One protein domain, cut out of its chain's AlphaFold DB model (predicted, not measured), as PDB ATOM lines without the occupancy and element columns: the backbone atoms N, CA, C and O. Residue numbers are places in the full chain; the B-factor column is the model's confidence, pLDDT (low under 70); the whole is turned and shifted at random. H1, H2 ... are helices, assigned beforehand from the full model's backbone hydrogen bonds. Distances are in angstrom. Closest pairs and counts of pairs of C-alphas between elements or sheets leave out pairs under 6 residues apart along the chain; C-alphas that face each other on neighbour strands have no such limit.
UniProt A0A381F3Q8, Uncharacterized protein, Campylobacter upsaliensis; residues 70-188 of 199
ATOM      1  N   SER A  70      81.344  25.233  -3.233       79.69
ATOM      2  CA  SER A  70      80.676  26.313  -2.494       79.69
ATOM      3  C   SER A  70      81.164  26.425  -1.048       79.69
ATOM      4  O   SER A  70      81.393  27.531  -0.566       79.69
ATOM      5  N   GLU A  71      81.388  25.303  -0.365       84.06
ATOM      6  CA  GLU A  71      81.912  25.274   1.002       84.06
ATOM      7  C   GLU A  71      83.350  25.788   1.066       84.06
ATOM      8  O   GLU A  71      83.668  26.576   1.953       84.06
ATOM      9  N   LEU A  72      84.198  25.418   0.102       85.31
ATOM     10  CA  LEU A  72      85.564  25.941  -0.006       85.31
ATOM     11  C   LEU A  72      85.589  27.454  -0.263       85.31
ATOM     12  O   LEU A  72      86.408  28.171   0.316       85.31
ATOM     13  N   GLN A  73      84.682  27.959  -1.103       84.88
ATOM     14  CA  GLN A  73      84.559  29.394  -1.378       84.88
ATOM     15  C   GLN A  73      84.108  30.174  -0.136       84.88
ATOM     16  O   GLN A  73      84.707  31.202   0.188       84.88
ATOM     17  N   VAL A  74      83.101  29.667   0.589       88.38
ATOM     18  CA  VAL A  74      82.645  30.247   1.864       88.38
ATOM     19  C   VAL A  74      83.800  30.273   2.870       88.38
ATOM     20  O   VAL A  74      84.066  31.316   3.468       88.38
ATOM     21  N   LEU A  75      84.539  29.168   3.000       88.12
ATOM     22  CA  LEU A  75      85.643  29.034   3.952       88.12
ATOM     23  C   LEU A  75      86.775  30.013   3.628       88.12
ATOM     24  O   LEU A  75      87.298  30.690   4.512       88.12
ATOM     25  N   THR A  76      87.119  30.134   2.348       89.12
ATOM     26  CA  THR A  76      88.138  31.072   1.864       89.12
ATOM     27  C   THR A  76      87.739  32.517   2.154       89.12
ATOM     28  O   THR A  76      88.551  33.294   2.660       89.12
ATOM     29  N   TYR A  77      86.482  32.882   1.877       90.38
ATOM     30  CA  TYR A  77      85.962  34.205   2.210       90.38
ATOM     31  C   TYR A  77      86.041  34.466   3.716       90.38
ATOM     32  O   TYR A  77      86.546  35.505   4.137       90.38
ATOM     33  N   LEU A  78      85.593  33.511   4.531       91.12
ATOM     34  CA  LEU A  78      85.602  33.630   5.984       91.12
ATOM     35  C   LEU A  78      87.017  33.794   6.544       91.12
ATOM     36  O   LEU A  78      87.216  34.675   7.375       91.12
ATOM     37  N   LYS A  79      88.008  33.035   6.057       90.44
ATOM     38  CA  LYS A  79      89.422  33.192   6.448       90.44
ATOM     39  C   LYS A  79      89.938  34.608   6.148       90.44
ATOM     40  O   LYS A  79      90.525  35.251   7.018       90.44
ATOM     41  N   LYS A  80      89.642  35.150   4.958       89.94
ATOM     42  CA  LYS A  80      89.991  36.538   4.584       89.94
ATOM     43  C   LYS A  80      89.250  37.580   5.428       89.94
ATOM     44  O   LYS A  80      89.820  38.606   5.804       89.94
ATOM     45  N   ALA A  81      87.981  37.342   5.737       90.44
ATOM     46  CA  ALA A  81      87.191  38.235   6.573       90.44
ATOM     47  C   ALA A  81      87.699  38.234   8.025       90.44
ATOM     48  O   ALA A  81      87.803  39.295   8.638       90.44
ATOM     49  N   TYR A  82      88.104  37.072   8.546       89.94
ATOM     50  CA  TYR A  82      88.741  36.939   9.855       89.94
ATOM     51  C   TYR A  82      90.085  37.659   9.929       89.94
ATOM     52  O   TYR A  82      90.319  38.359  10.909       89.94
ATOM     53  N   PHE A  83      90.924  37.579   8.891       90.19
ATOM     54  CA  PHE A  83      92.141  38.394   8.822       90.19
ATOM     55  C   PHE A  83      91.824  39.886   8.989       90.19
ATOM     56  O   PHE A  83      92.385  40.557   9.850       90.19
ATOM     57  N   ASN A  84      90.855  40.397   8.225       90.25
ATOM     58  CA  ASN A  84      90.440  41.797   8.319       90.25
ATOM     59  C   ASN A  84      89.820  42.149   9.679       90.25
ATOM     60  O   ASN A  84      89.976  43.277  10.143       90.25
ATOM     61  N   LYS A  85      89.140  41.204  10.331       90.75
ATOM     62  CA  LYS A  85      88.641  41.374  11.698       90.75
ATOM     63  C   LYS A  85      89.787  41.500  12.703       90.75
ATOM     64  O   LYS A  85      89.729  42.361  13.567       90.75
ATOM     65  N   LEU A  86      90.825  40.673  12.590       89.75
ATOM     66  CA  LEU A  86      91.977  40.699  13.499       89.75
ATOM     67  C   LEU A  86      92.872  41.926  13.264       89.75
ATOM     68  O   LEU A  86      93.290  42.575  14.222       89.75
ATOM     69  N   TYR A  87      93.135  42.252  11.997       89.19
ATOM     70  CA  TYR A  87      94.068  43.308  11.600       89.19
ATOM     71  C   TYR A  87      93.429  44.705  11.587       89.19
ATOM     72  O   TYR A  87      94.029  45.657  12.068       89.19
ATOM     73  N   LYS A  88      92.199  44.838  11.066       89.50
ATOM     74  CA  LYS A  88      91.519  46.133  10.838       89.50
ATOM     75  C   LYS A  88      90.262  46.338  11.689       89.50
ATOM     76  O   LYS A  88      89.504  47.263  11.421       89.50
ATOM     77  N   ASN A  89      89.984  45.444  12.640       85.44
ATOM     78  CA  ASN A  89      88.777  45.458  13.477       85.44
ATOM     79  C   ASN A  89      87.445  45.513  12.690       85.44
ATOM     80  O   ASN A  89      86.443  46.048  13.161       85.44
ATOM     81  N   LYS A  90      87.420  44.966  11.465       89.31
ATOM     82  CA  LYS A  90      86.218  44.965  10.615       89.31
ATOM     83  C   LYS A  90      85.200  43.909  11.049       89.31
ATOM     84  O   LYS A  90      85.553  42.800  11.456       89.31
ATOM     85  N   ILE A  91      83.920  44.227  10.870       87.00
ATOM     86  CA  ILE A  91      82.806  43.304  11.116       87.00
ATOM     87  C   ILE A  91      82.660  42.340   9.933       87.00
ATOM     88  O   ILE A  91      82.744  42.729   8.769       87.00
ATOM     89  N   ILE A  92      82.401  41.068  10.235       88.31
ATOM     90  CA  ILE A  92      82.103  40.048   9.227       88.31
ATOM     91  C   ILE A  92      80.586  40.034   9.001       88.31
ATOM     92  O   ILE A  92      79.833  39.638   9.886       88.31
ATOM     93  N   SER A  93      80.141  40.471   7.820       87.38
ATOM     94  CA  SER A  93      78.717  40.570   7.474       87.38
ATOM     95  C   SER A  93      78.238  39.384   6.635       87.38
ATOM     96  O   SER A  93      78.651  39.213   5.483       87.38
ATOM     97  N   THR A  94      77.306  38.602   7.189       87.81
ATOM     98  CA  THR A  94      76.602  37.520   6.480       87.81
ATOM     99  C   THR A  94      75.820  38.049   5.281       87.81
ATOM    100  O   THR A  94      75.769  37.405   4.234       87.81
ATOM    101  N   THR A  95      75.211  39.231   5.409       85.19
ATOM    102  CA  THR A  95      74.405  39.847   4.346       85.19
ATOM    103  C   THR A  95      75.272  40.259   3.166       85.19
ATOM    104  O   THR A  95      74.943  39.914   2.031       85.19
ATOM    105  N   ALA A  96      76.402  40.927   3.429       84.31
ATOM    106  CA  ALA A  96      77.347  41.317   2.386       84.31
ATOM    107  C   ALA A  96      77.894  40.086   1.648       84.31
ATOM    108  O   ALA A  96      77.874  40.046   0.420       84.31
ATOM    109  N   PHE A  97      78.276  39.042   2.394       89.06
ATOM    110  CA  PHE A  97      78.716  37.770   1.821       89.06
ATOM    111  C   PHE A  97      77.647  37.120   0.938       89.06
ATOM    112  O   PHE A  97      77.914  36.739  -0.197       89.06
ATOM    113  N   SER A  98      76.426  36.990   1.457       84.31
ATOM    114  CA  SER A  98      75.365  36.263   0.759       84.31
ATOM    115  C   SER A  98      74.949  36.983  -0.518       84.31
ATOM    116  O   SER A  98      74.713  36.328  -1.527       84.31
ATOM    117  N   ASN A  99      74.912  38.320  -0.504       83.19
ATOM    118  CA  ASN A  99      74.674  39.115  -1.708       83.19
ATOM    119  C   ASN A  99      75.814  38.932  -2.724       83.19
ATOM    120  O   ASN A  99      75.539  38.659  -3.887       83.19
ATOM    121  N   PHE A 100      77.077  38.992  -2.286       85.06
ATOM    122  CA  PHE A 100      78.239  38.769  -3.152       85.06
ATOM    123  C   PHE A 100      78.212  37.389  -3.828       85.06
ATOM    124  O   PHE A 100      78.322  37.295  -5.047       85.06
ATOM    125  N   MET A 101      77.992  36.318  -3.058       83.81
ATOM    126  CA  MET A 101      77.941  34.954  -3.599       83.81
ATOM    127  C   MET A 101      76.737  34.727  -4.512       83.81
ATOM    128  O   MET A 101      76.849  34.013  -5.505       83.81
ATOM    129  N   THR A 102      75.593  35.340  -4.192       82.31
ATOM    130  CA  THR A 102      74.404  35.262  -5.049       82.31
ATOM    131  C   THR A 102      74.663  35.968  -6.379       82.31
ATOM    132  O   THR A 102      74.389  35.382  -7.418       82.31
ATOM    133  N   ASN A 103      75.265  37.161  -6.362       81.31
ATOM    134  CA  ASN A 103      75.592  37.922  -7.572       81.31
ATOM    135  C   ASN A 103      76.627  37.214  -8.459       81.31
ATOM    136  O   ASN A 103      76.549  37.301  -9.677       81.31
ATOM    137  N   LEU A 104      77.578  36.482  -7.866       78.62
ATOM    138  CA  LEU A 104      78.552  35.688  -8.623       78.62
ATOM    139  C   LEU A 104      77.924  34.512  -9.387       78.62
ATOM    140  O   LEU A 104      78.526  34.014 -10.336       78.62
ATOM    141  N   LEU A 105      76.765  34.020  -8.944       74.12
ATOM    142  CA  LEU A 105      76.165  32.776  -9.438       74.12
ATOM    143  C   LEU A 105      74.791  32.970 -10.085       74.12
ATOM    144  O   LEU A 105      74.256  32.022 -10.663       74.12
ATOM    145  N   SER A 106      74.199  34.160  -9.990       72.44
ATOM    146  CA  SER A 106      72.857  34.411 -10.495       72.44
ATOM    147  C   SER A 106      72.815  34.372 -12.018       72.44
ATOM    148  O   SER A 106      73.517  35.129 -12.686       72.44
ATOM    149  N   LYS A 107      71.917  33.541 -12.554       56.94
ATOM    150  CA  LYS A 107      71.455  33.578 -13.943       56.94
ATOM    151  C   LYS A 107      70.011  34.097 -13.949       56.94
ATOM    152  O   LYS A 107      69.072  33.356 -13.693       56.94
ATOM    153  N   ASN A 108      69.869  35.402 -14.154       54.81
ATOM    154  CA  ASN A 108      68.698  36.165 -14.623       54.81
ATOM    155  C   ASN A 108      67.289  35.991 -13.993       54.81
ATOM    156  O   ASN A 108      66.401  36.731 -14.404       54.81
ATOM    157  N   SER A 109      67.029  35.139 -12.985       58.62
ATOM    158  CA  SER A 109      65.686  35.052 -12.354       58.62
ATOM    159  C   SER A 109      65.652  35.330 -10.838       58.62
ATOM    160  O   SER A 109      66.403  34.767 -10.038       58.62
ATOM    161  N   ALA A 110      64.725  36.200 -10.411       65.25
ATOM    162  CA  ALA A 110      64.624  36.703  -9.033       65.25
ATOM    163  C   ALA A 110      64.294  35.622  -7.979       65.25
ATOM    164  O   ALA A 110      64.778  35.691  -6.846       65.25
ATOM    165  N   ASN A 111      63.505  34.603  -8.338       62.56
ATOM    166  CA  ASN A 111      63.151  33.509  -7.427       62.56
ATOM    167  C   ASN A 111      64.325  32.550  -7.180       62.56
ATOM    168  O   ASN A 111      64.547  32.141  -6.037       62.56
ATOM    169  N   GLN A 112      65.139  32.264  -8.202       65.25
ATOM    170  CA  GLN A 112      66.362  31.470  -8.033       65.25
ATOM    171  C   GLN A 112      67.376  32.201  -7.135       65.25
ATOM    172  O   GLN A 112      67.998  31.585  -6.267       65.25
ATOM    173  N   ASN A 113      67.450  33.531  -7.234       72.88
ATOM    174  CA  ASN A 113      68.329  34.355  -6.399       72.88
ATOM    175  C   ASN A 113      67.944  34.328  -4.908       72.88
ATOM    176  O   ASN A 113      68.822  34.290  -4.044       72.88
ATOM    177  N   LYS A 114      66.644  34.283  -4.574       77.50
ATOM    178  CA  LYS A 114      66.187  34.144  -3.176       77.50
ATOM    179  C   LYS A 114      66.589  32.793  -2.569       77.50
ATOM    180  O   LYS A 114      67.027  32.755  -1.417       77.50
ATOM    181  N   GLY A 115      66.467  31.703  -3.331       80.88
ATOM    182  CA  GLY A 115      66.887  30.363  -2.902       80.88
ATOM    183  C   GLY A 115      68.399  30.269  -2.673       80.88
ATOM    184  O   GLY A 115      68.840  29.826  -1.610       80.88
ATOM    185  N   LEU A 116      69.190  30.778  -3.623       81.94
ATOM    186  CA  LEU A 116      70.654  30.831  -3.528       81.94
ATOM    187  C   LEU A 116      71.125  31.653  -2.324       81.94
ATOM    188  O   LEU A 116      71.987  31.203  -1.568       81.94
ATOM    189  N   LYS A 117      70.508  32.814  -2.078       85.69
ATOM    190  CA  LYS A 117      70.835  33.652  -0.921       85.69
ATOM    191  C   LYS A 117      70.642  32.906   0.398       85.69
ATOM    192  O   LYS A 117      71.551  32.904   1.228       85.69
ATOM    193  N   LYS A 118      69.501  32.231   0.588       86.62
ATOM    194  CA  LYS A 118      69.240  31.424   1.798       86.62
ATOM    195  C   LYS A 118      70.243  30.275   1.948       86.62
ATOM    196  O   LYS A 118      70.725  30.025   3.053       86.62
ATOM    197  N   TYR A 119      70.587  29.605   0.849       87.50
ATOM    198  CA  TYR A 119      71.595  28.543   0.842       87.50
ATOM    199  C   TYR A 119      72.964  29.051   1.330       87.50
ATOM    200  O   TYR A 119      73.534  28.477   2.263       87.50
ATOM    201  N   PHE A 120      73.457  30.167   0.782       87.12
ATOM    202  CA  PHE A 120      74.736  30.750   1.200       87.12
ATOM    203  C   PHE A 120      74.714  31.292   2.627       87.12
ATOM    204  O   PHE A 120      75.708  31.133   3.333       87.12
ATOM    205  N   GLN A 121      73.593  31.849   3.092       89.44
ATOM    206  CA  GLN A 121      73.431  32.243   4.496       89.44
ATOM    207  C   GLN A 121      73.580  31.043   5.439       89.44
ATOM    208  O   GLN A 121      74.312  31.119   6.427       89.44
ATOM    209  N   LYS A 122      72.926  29.916   5.126       90.12
ATOM    210  CA  LYS A 122      73.004  28.699   5.946       90.12
ATOM    211  C   LYS A 122      74.425  28.136   5.979       90.12
ATOM    212  O   LYS A 122      74.930  27.828   7.060       90.12
ATOM    213  N   LEU A 123      75.084  28.046   4.820       88.81
ATOM    214  CA  LEU A 123      76.477  27.600   4.732       88.81
ATOM    215  C   LEU A 123      77.431  28.518   5.498       88.81
ATOM    216  O   LEU A 123      78.257  28.032   6.270       88.81
ATOM    217  N   PHE A 124      77.289  29.833   5.318       91.81
ATOM    218  CA  PHE A 124      78.078  30.828   6.032       91.81
ATOM    219  C   PHE A 124      77.935  30.656   7.540       91.81
ATOM    220  O   PHE A 124      78.941  30.550   8.235       91.81
ATOM    221  N   ASN A 125      76.704  30.577   8.050       90.88
ATOM    222  CA  ASN A 125      76.457  30.463   9.484       90.88
ATOM    223  C   ASN A 125      77.078  29.187  10.061       90.88
ATOM    224  O   ASN A 125      77.749  29.255  11.090       90.88
ATOM    225  N   LYS A 126      76.926  28.044   9.375       90.50
ATOM    226  CA  LYS A 126      77.535  26.770   9.787       90.50
ATOM    227  C   LYS A 126      79.054  26.905   9.942       90.50
ATOM    228  O   LYS A 126      79.600  26.568  10.990       90.50
ATOM    229  N   GLN A 127      79.734  27.429   8.923       90.31
ATOM    230  CA  GLN A 127      81.193  27.563   8.950       90.31
ATOM    231  C   GLN A 127      81.674  28.662   9.904       90.31
ATOM    232  O   GLN A 127      82.685  28.497  10.584       90.31
ATOM    233  N   TYR A 128      80.940  29.770  10.008       91.62
ATOM    234  CA  TYR A 128      81.272  30.865  10.914       91.62
ATOM    235  C   TYR A 128      81.186  30.438  12.382       91.62
ATOM    236  O   TYR A 128      82.060  30.790  13.172       91.62
ATOM    237  N   VAL A 129      80.180  29.638  12.753       91.06
ATOM    238  CA  VAL A 129      80.081  29.059  14.103       91.06
ATOM    239  C   VAL A 129      81.281  28.159  14.398       91.06
ATOM    240  O   VAL A 129      81.878  28.292  15.467       91.06
ATOM    241  N   ALA A 130      81.683  27.307  13.452       89.44
ATOM    242  CA  ALA A 130      82.862  26.455  13.612       89.44
ATOM    243  C   ALA A 130      84.140  27.282  13.848       89.44
ATOM    244  O   ALA A 130      84.850  27.049  14.829       89.44
ATOM    245  N   LEU A 131      84.382  28.314  13.029       90.31
ATOM    246  CA  LEU A 131      85.519  29.227  13.197       90.31
ATOM    247  C   LEU A 131      85.456  30.003  14.517       90.31
ATOM    248  O   LEU A 131      86.472  30.168  15.185       90.31
ATOM    249  N   ARG A 132      84.273  30.458  14.943       91.25
ATOM    250  CA  ARG A 132      84.096  31.149  16.229       91.25
ATOM    251  C   ARG A 132      84.413  30.235  17.409       91.25
ATOM    252  O   ARG A 132      85.031  30.684  18.371       91.25
ATOM    253  N   ASN A 133      83.999  28.973  17.353       91.31
ATOM    254  CA  ASN A 133      84.308  27.999  18.395       91.31
ATOM    255  C   ASN A 133      85.804  27.668  18.420       91.31
ATOM    256  O   ASN A 133      86.390  27.569  19.496       91.31
ATOM    257  N   GLN A 134      86.445  27.570  17.256       90.62
ATOM    258  CA  GLN A 134      87.896  27.438  17.169       90.62
ATOM    259  C   GLN A 134      88.616  28.665  17.754       90.62
ATOM    260  O   GLN A 134      89.482  28.489  18.601       90.62
ATOM    261  N   ASP A 135      88.192  29.890  17.423       92.00
ATOM    262  CA  ASP A 135      88.728  31.143  17.990       92.00
ATOM    263  C   ASP A 135      88.652  31.167  19.524       92.00
ATOM    264  O   ASP A 135      89.614  31.539  20.193       92.00
ATOM    265  N   LYS A 136      87.531  30.708  20.099       93.00
ATOM    266  CA  LYS A 136      87.382  30.571  21.556       93.00
ATOM    267  C   LYS A 136      88.387  29.583  22.151       93.00
ATOM    268  O   LYS A 136      89.000  29.895  23.166       93.00
ATOM    269  N   ARG A 137      88.571  28.416  21.522       92.12
ATOM    270  CA  ARG A 137      89.543  27.405  21.973       92.12
ATOM    271  C   ARG A 137      90.973  27.938  21.931       92.12
ATOM    272  O   ARG A 137      91.707  27.747  22.891       92.12
ATOM    273  N   ILE A 138      91.340  28.661  20.870       92.56
ATOM    274  CA  ILE A 138      92.677  29.261  20.736       92.56
ATOM    275  C   ILE A 138      92.952  30.233  21.886       92.56
ATOM    276  O   ILE A 138      94.009  30.157  22.503       92.56
ATOM    277  N   LYS A 139      91.991  31.104  22.217       91.62
ATOM    278  CA  LYS A 139      92.118  32.065  23.328       91.62
ATOM    279  C   LYS A 139      92.201  31.403  24.702       91.62
ATOM    280  O   LYS A 139      92.850  31.924  25.602       91.62
ATOM    281  N   ALA A 140      91.513  30.278  24.877       93.25
ATOM    282  CA  ALA A 140      91.533  29.522  26.123       93.25
ATOM    283  C   ALA A 140      92.788  28.642  26.274       93.25
ATOM    284  O   ALA A 140      93.085  28.205  27.385       93.25
ATOM    285  N   SER A 141      93.513  28.379  25.181       94.12
ATOM    286  CA  SER A 141      94.682  27.500  25.173       94.12
ATOM    287  C   SER A 141      95.798  28.026  26.073       94.12
ATOM    288  O   SER A 141      96.180  29.196  25.991       94.12
ATOM    289  N   LYS A 142      96.354  27.131  26.899       94.31
ATOM    290  CA  LYS A 142      97.528  27.421  27.732       94.31
ATOM    291  C   LYS A 142      98.735  27.791  26.868       94.31
ATOM    292  O   LYS A 142      99.380  28.785  27.158       94.31
ATOM    293  N   LEU A 143      98.951  27.073  25.761       92.88
ATOM    294  CA  LEU A 143     100.060  27.319  24.831       92.88
ATOM    295  C   LEU A 143     100.029  28.744  24.262       92.88
ATOM    296  O   LEU A 143     101.045  29.433  24.251       92.88
ATOM    297  N   THR A 144      98.843  29.226  23.871       93.38
ATOM    298  CA  THR A 144      98.661  30.610  23.404       93.38
ATOM    299  C   THR A 144      99.029  31.618  24.482       93.38
ATOM    300  O   THR A 144      99.719  32.587  24.187       93.38
ATOM    301  N   LYS A 145      98.594  31.395  25.726       94.25
ATOM    302  CA  LYS A 145      98.897  32.304  26.838       94.25
ATOM    303  C   LYS A 145     100.393  32.355  27.125       94.25
ATOM    304  O   LYS A 145     100.950  33.444  27.140       94.25
ATOM    305  N   THR A 146     101.042  31.196  27.232       94.31
ATOM    306  CA  THR A 146     102.491  31.099  27.452       94.31
ATOM    307  C   THR A 146     103.276  31.826  26.361       94.31
ATOM    308  O   THR A 146     104.217  32.556  26.657       94.31
ATOM    309  N   LEU A 147     102.878  31.685  25.094       93.06
ATOM    310  CA  LEU A 147     103.564  32.362  23.994       93.06
ATOM    311  C   LEU A 147     103.347  33.886  24.015       93.06
ATOM    312  O   LEU A 147     104.275  34.640  23.739       93.06
ATOM    313  N   CYS A 148     102.148  34.351  24.383       93.56
ATOM    314  CA  CYS A 148     101.882  35.776  24.587       93.56
ATOM    315  C   CYS A 148     102.688  36.364  25.758       93.56
ATOM    316  O   CYS A 148     103.156  37.492  25.656       93.56
ATOM    317  N   GLU A 149     102.863  35.610  26.847       94.56
ATOM    318  CA  GLU A 149     103.655  36.020  28.018       94.56
ATOM    319  C   GLU A 149     105.154  36.110  27.707       94.56
ATOM    320  O   GLU A 149     105.824  37.005  28.213       94.56
ATOM    321  N   LYS A 150     105.678  35.226  26.846       93.44
ATOM    322  CA  LYS A 150     107.078  35.269  26.386       93.44
ATOM    323  C   LYS A 150     107.386  36.472  25.488       93.44
ATOM    324  O   LYS A 150     108.506  36.974  25.509       93.44
ATOM    325  N   TYR A 151     106.417  36.919  24.687       92.94
ATOM    326  CA  TYR A 151     106.599  38.001  23.710       92.94
ATOM    327  C   TYR A 151     105.506  39.083  23.841       92.94
ATOM    328  O   TYR A 151     104.749  39.311  22.889       92.94
ATOM    329  N   PRO A 152     105.402  39.769  24.996       91.62
ATOM    330  CA  PRO A 152     104.316  40.712  25.285       91.62
ATOM    331  C   PRO A 152     104.308  41.946  24.371       91.62
ATOM    332  O   PRO A 152     103.270  42.574  24.171       91.62
ATOM    333  N   GLN A 153     105.455  42.289  23.784       89.25
ATOM    334  CA  GLN A 153     105.623  43.388  22.835       89.25
ATOM    335  C   GLN A 153     105.047  43.087  21.442       89.25
ATOM    336  O   GLN A 153     104.876  43.999  20.632       89.25
ATOM    337  N   LEU A 154     104.751  41.819  21.140       90.94
ATOM    338  CA  LEU A 154     104.235  41.385  19.845       90.94
ATOM    339  C   LEU A 154     102.737  41.069  19.911       90.94
ATOM    340  O   LEU A 154     102.203  40.610  20.917       90.94
ATOM    341  N   GLN A 155     102.037  41.214  18.780       91.12
ATOM    342  CA  GLN A 155     100.629  40.805  18.656       91.12
ATOM    343  C   GLN A 155     100.483  39.285  18.427       91.12
ATOM    344  O   GLN A 155      99.751  38.853  17.529       91.12
ATOM    345  N   VAL A 156     101.170  38.473  19.242       92.38
ATOM    346  CA  VAL A 156     101.229  37.004  19.120       92.38
ATOM    347  C   VAL A 156      99.838  36.386  19.120       92.38
ATOM    348  O   VAL A 156      99.539  35.569  18.251       92.38
ATOM    349  N   GLU A 157      98.946  36.831  20.013       92.69
ATOM    350  CA  GLU A 157      97.585  36.287  20.097       92.69
ATOM    351  C   GLU A 157      96.872  36.359  18.739       92.69
ATOM    352  O   GLU A 157      96.272  35.385  18.284       92.69
ATOM    353  N   LYS A 158      96.950  37.505  18.049       92.88
ATOM    354  CA  LYS A 158      96.298  37.680  16.745       92.88
ATOM    355  C   LYS A 158      96.953  36.823  15.667       92.88
ATOM    356  O   LYS A 158      96.235  36.283  14.824       92.88
ATOM    357  N   ALA A 159      98.278  36.699  15.695       92.62
ATOM    358  CA  ALA A 159      99.030  35.911  14.729       92.62
ATOM    359  C   ALA A 159      98.715  34.409  14.868       92.62
ATOM    360  O   ALA A 159      98.307  33.786  13.888       92.62
ATOM    361  N   VAL A 160      98.755  33.865  16.090       93.12
ATOM    362  CA  VAL A 160      98.366  32.475  16.395       93.12
ATOM    363  C   VAL A 160      96.913  32.223  16.002       93.12
ATOM    364  O   VAL A 160      96.604  31.244  15.320       93.12
ATOM    365  N   ARG A 161      95.998  33.137  16.361       93.19
ATOM    366  CA  ARG A 161      94.583  33.033  15.972       93.19
ATOM    367  C   ARG A 161      94.422  32.938  14.464       93.19
ATOM    368  O   ARG A 161      93.695  32.071  13.986       93.19
ATOM    369  N   TYR A 162      95.099  33.798  13.710       92.88
ATOM    370  CA  TYR A 162      95.041  33.757  12.255       92.88
ATOM    371  C   TYR A 162      95.607  32.449  11.688       92.88
ATOM    372  O   TYR A 162      94.967  31.830  10.835       92.88
ATOM    373  N   ALA A 163      96.762  32.012  12.184       92.19
ATOM    374  CA  ALA A 163      97.470  30.841  11.689       92.19
ATOM    375  C   ALA A 163      96.667  29.545  11.914       92.19
ATOM    376  O   ALA A 163      96.455  28.769  10.977       92.19
ATOM    377  N   VAL A 164      96.099  29.378  13.110       91.38
ATOM    378  CA  VAL A 164      95.265  28.217  13.450       91.38
ATOM    379  C   VAL A 164      93.920  28.248  12.710       91.38
ATOM    380  O   VAL A 164      93.497  27.238  12.146       91.38
ATOM    381  N   LEU A 165      93.250  29.407  12.615       90.56
ATOM    382  CA  LEU A 165      92.000  29.535  11.841       90.56
ATOM    383  C   LEU A 165      92.211  29.291  10.338       90.56
ATOM    384  O   LEU A 165      91.292  28.857   9.640       90.56
ATOM    385  N   CYS A 166      93.413  29.556   9.825       87.19
ATOM    386  CA  CYS A 166      93.776  29.257   8.445       87.19
ATOM    387  C   CYS A 166      94.201  27.805   8.218       87.19
ATOM    388  O   CYS A 166      94.412  27.447   7.055       87.19
ATOM    389  N   SER A 167      94.218  26.974   9.265       86.44
ATOM    390  CA  SER A 167      94.676  25.581   9.215       86.44
ATOM    391  C   SER A 167      96.153  25.477   8.819       86.44
ATOM    392  O   SER A 167      96.522  24.606   8.039       86.44
ATOM    393  N   LYS A 168      96.976  26.436   9.265       88.56
ATOM    394  CA  LYS A 168      98.435  26.413   9.078       88.56
ATOM    395  C   LYS A 168      99.172  25.803  10.265       88.56
ATOM    396  O   LYS A 168     100.237  25.255  10.056       88.56
ATOM    397  N   PHE A 169      98.569  25.896  11.445       89.81
ATOM    398  CA  PHE A 169      99.032  25.302  12.693       89.81
ATOM    399  C   PHE A 169      97.834  24.682  13.408       89.81
ATOM    400  O   PHE A 169      96.692  25.133  13.223       89.81
ATOM    401  N   GLU A 170      98.080  23.696  14.260       89.31
ATOM    402  CA  GLU A 170      97.097  23.162  15.195       89.31
ATOM    403  C   GLU A 170      97.411  23.595  16.637       89.31
ATOM    404  O   GLU A 170      98.401  24.262  16.925       89.31
ATOM    405  N   LEU A 171      96.516  23.280  17.579       87.12
ATOM    406  CA  LEU A 171      96.733  23.555  19.006       87.12
ATOM    407  C   LEU A 171      97.578  22.444  19.645       87.12
ATOM    408  O   LEU A 171      97.134  21.798  20.594       87.12
ATOM    409  N   LYS A 172      98.764  22.200  19.083       90.25
ATOM    410  CA  LYS A 172      99.726  21.182  19.521       90.25
ATOM    411  C   LYS A 172     101.025  21.833  19.973       90.25
ATOM    412  O   LYS A 172     101.327  22.954  19.586       90.25
ATOM    413  N   GLN A 173     101.785  21.115  20.791       89.06
ATOM    414  CA  GLN A 173     103.068  21.593  21.298       89.06
ATOM    415  C   GLN A 173     104.067  21.850  20.156       89.06
ATOM    416  O   GLN A 173     104.588  22.954  20.060       89.06
ATOM    417  N   GLU A 174     104.237  20.875  19.257       91.00
ATOM    418  CA  GLU A 174     105.133  20.943  18.087       91.00
ATOM    419  C   GLU A 174     104.860  22.193  17.228       91.00
ATOM    420  O   GLU A 174     105.750  22.997  16.970       91.00
ATOM    421  N   ASP A 175     103.590  22.429  16.890       90.81
ATOM    422  CA  ASP A 175     103.148  23.607  16.135       90.81
ATOM    423  C   ASP A 175     103.512  24.936  16.826       90.81
ATOM    424  O   ASP A 175     103.822  25.932  16.172       90.81
ATOM    425  N   PHE A 176     103.450  24.985  18.158       92.31
ATOM    426  CA  PHE A 176     103.780  26.189  18.924       92.31
ATOM    427  C   PHE A 176     105.288  26.404  19.063       92.31
ATOM    428  O   PHE A 176     105.720  27.555  19.129       92.31
ATOM    429  N   GLU A 177     106.078  25.333  19.069       92.75
ATOM    430  CA  GLU A 177     107.539  25.402  19.004       92.75
ATOM    431  C   GLU A 177     107.992  25.949  17.648       92.75
ATOM    432  O   GLU A 177     108.783  26.894  17.603       92.75
ATOM    433  N   ASP A 178     107.405  25.462  16.552       93.12
ATOM    434  CA  ASP A 178     107.634  26.006  15.209       93.12
ATOM    435  C   ASP A 178     107.246  27.487  15.128       93.12
ATOM    436  O   ASP A 178     107.997  28.318  14.608       93.12
ATOM    437  N   PHE A 179     106.093  27.854  15.694       93.62
ATOM    438  CA  PHE A 179     105.659  29.248  15.748       93.62
ATOM    439  C   PHE A 179     106.637  30.124  16.546       93.62
ATOM    440  O   PHE A 179     106.956  31.238  16.131       93.62
ATOM    441  N   GLU A 180     107.130  29.633  17.686       92.75
ATOM    442  CA  GLU A 180     108.121  30.326  18.508       92.75
ATOM    443  C   GLU A 180     109.450  30.513  17.762       92.75
ATOM    444  O   GLU A 180     110.037  31.594  17.816       92.75
ATOM    445  N   ASN A 181     109.903  29.503  17.020       92.81
ATOM    446  CA  ASN A 181     111.111  29.592  16.203       92.81
ATOM    447  C   ASN A 181     110.964  30.632  15.086       92.81
ATOM    448  O   ASN A 181     111.874  31.432  14.875       92.81
ATOM    449  N   ILE A 182     109.796  30.705  14.436       92.00
ATOM    450  CA  ILE A 182     109.495  31.765  13.462       92.00
ATOM    451  C   ILE A 182     109.582  33.147  14.119       92.00
ATOM    452  O   ILE A 182     110.179  34.055  13.546       92.00
ATOM    453  N   ILE A 183     109.024  33.323  15.323       91.38
ATOM    454  CA  ILE A 183     109.139  34.590  16.061       91.38
ATOM    455  C   ILE A 183     110.613  34.934  16.312       91.38
ATOM    456  O   ILE A 183     111.021  36.060  16.035       91.38
ATOM    457  N   LYS A 184     111.418  33.983  16.800       90.12
ATOM    458  CA  LYS A 184     112.849  34.198  17.076       90.12
ATOM    459  C   LYS A 184     113.610  34.633  15.826       90.12
ATOM    460  O   LYS A 184     114.331  35.624  15.890       90.12
ATOM    461  N   LEU A 185     113.385  33.964  14.694       88.38
ATOM    462  CA  LEU A 185     113.990  34.322  13.406       88.38
ATOM    463  C   LEU A 185     113.599  35.735  12.948       88.38
ATOM    464  O   LEU A 185     114.419  36.442  12.377       88.38
ATOM    465  N   LEU A 186     112.357  36.158  13.198       86.31
ATOM    466  CA  LEU A 186     111.880  37.496  12.825       86.31
ATOM    467  C   LEU A 186     112.416  38.609  13.735       86.31
ATOM    468  O   LEU A 186     112.489  39.757  13.304       86.31
ATOM    469  N   ILE A 187     112.736  38.293  14.993       87.00
ATOM    470  CA  ILE A 187     113.308  39.248  15.954       87.00
ATOM    471  C   ILE A 187     114.839  39.300  15.837       87.00
ATOM    472  O   ILE A 187     115.433  40.335  16.146       87.00
ATOM    473  N   GLN A 188     115.487  38.219  15.391       79.81
ATOM    474  CA  GLN A 188     116.925  38.209  15.134       79.81
ATOM    475  C   GLN A 188     117.285  39.307  14.128       79.81
ATOM    476  O   GLN A 188     116.817  39.340  12.991       79.81
TER     477      GLN A 188
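AT A GLANCE: This is residues 70 to 188 of the 199 residues of an uncharacterized protein of Campylobacter upsaliensis (UniProt A0A381F3Q8). A long helix, H3, is the spine of a rod, with shorter helices set along it one after another: H2 packs on residues 113 to 125, H1 crosses at residues 120 to 128, and H5 packs on residues 131 to 139. Past the end of H3, H4 turns off steeply and makes a helical hairpin with H5, and H6 runs beside H4 at that end of the rod. The printed part has 119 residues, with six named helices, H1 to H6 in order along the chain, and no named strand: the class is all helix. The whole is loose, with a radius of gyration of the C-alphas of 17.6 A, and spans 57 by 22 by 19 A.

HOW THE PARTS SIT: Start at H1, residues 70 to 88, and go on to H2, residues 94 to 105; the two are near each other, with 10 pairs of C-alphas within 10 A. Next comes H3, residues 110 to 140, which with H5, residues 156 to 165, is a hub: each touches three other helices. Look first at Ser 98 and Lys 117, the closest C-alphas of H2 and H3, 5.5 A apart; these helices touch at a steep tilt of 48 degrees, opposite ways. H1 touches H3 with residues 71 to 78 alone, closest at Val 74 and Phe 124, whose C-alphas are 6.2 A apart, at a steep tilt of 53 degrees, the same way. With residues 79 to 87 alone H1 touches H5, at a shallow tilt of 6 degrees, opposite ways; the C-alphas of Leu 86 and Lys 158 are closest, at 6.2 A. H5 also touches H3, closest at the C-alphas of Ile 138 and Arg 161, 6.4 A apart. H4, residues 142 to 150, forms a hairpin with H5 at a shallow tilt of 34 degrees, only just short of steep, and the C-alphas of Cys 148 and Val 156 are closest, at 5.6 A. H6, residues 173 to 187, touches H4, closest at the C-alphas of Leu 143 and Phe 176, 7.1 A apart, at a shallow tilt of 19 degrees, the same way. H3 and H6 are apart. In each of the six helices every O i to N i+4 pair is within hydrogen-bond range.

IN THESE COORDINATES: Find C-alpha 70 at (80.676, 26.313, -2.494); from there H1 runs 26.2 A to C-alpha 88. H2 measures 16.6 A. C-alpha 110 at (64.624, 36.703, -9.033) begins H3, which runs 44.9 A to C-alpha 140. H4 measures 12.4 A and H5 13.9 A. H6 runs 21.1 A and ends at C-alpha 187, at (113.308, 39.248, 15.954).

THE WHOLE: The two C-alphas farthest apart, those of Asn 111 and Gln 188, are 58.5 A apart. The printed part has no cut; its links are tight except the short one from H5 to H6. The mean pLDDT of the printed part is 87.5, and residues 107 to 112 are under 70.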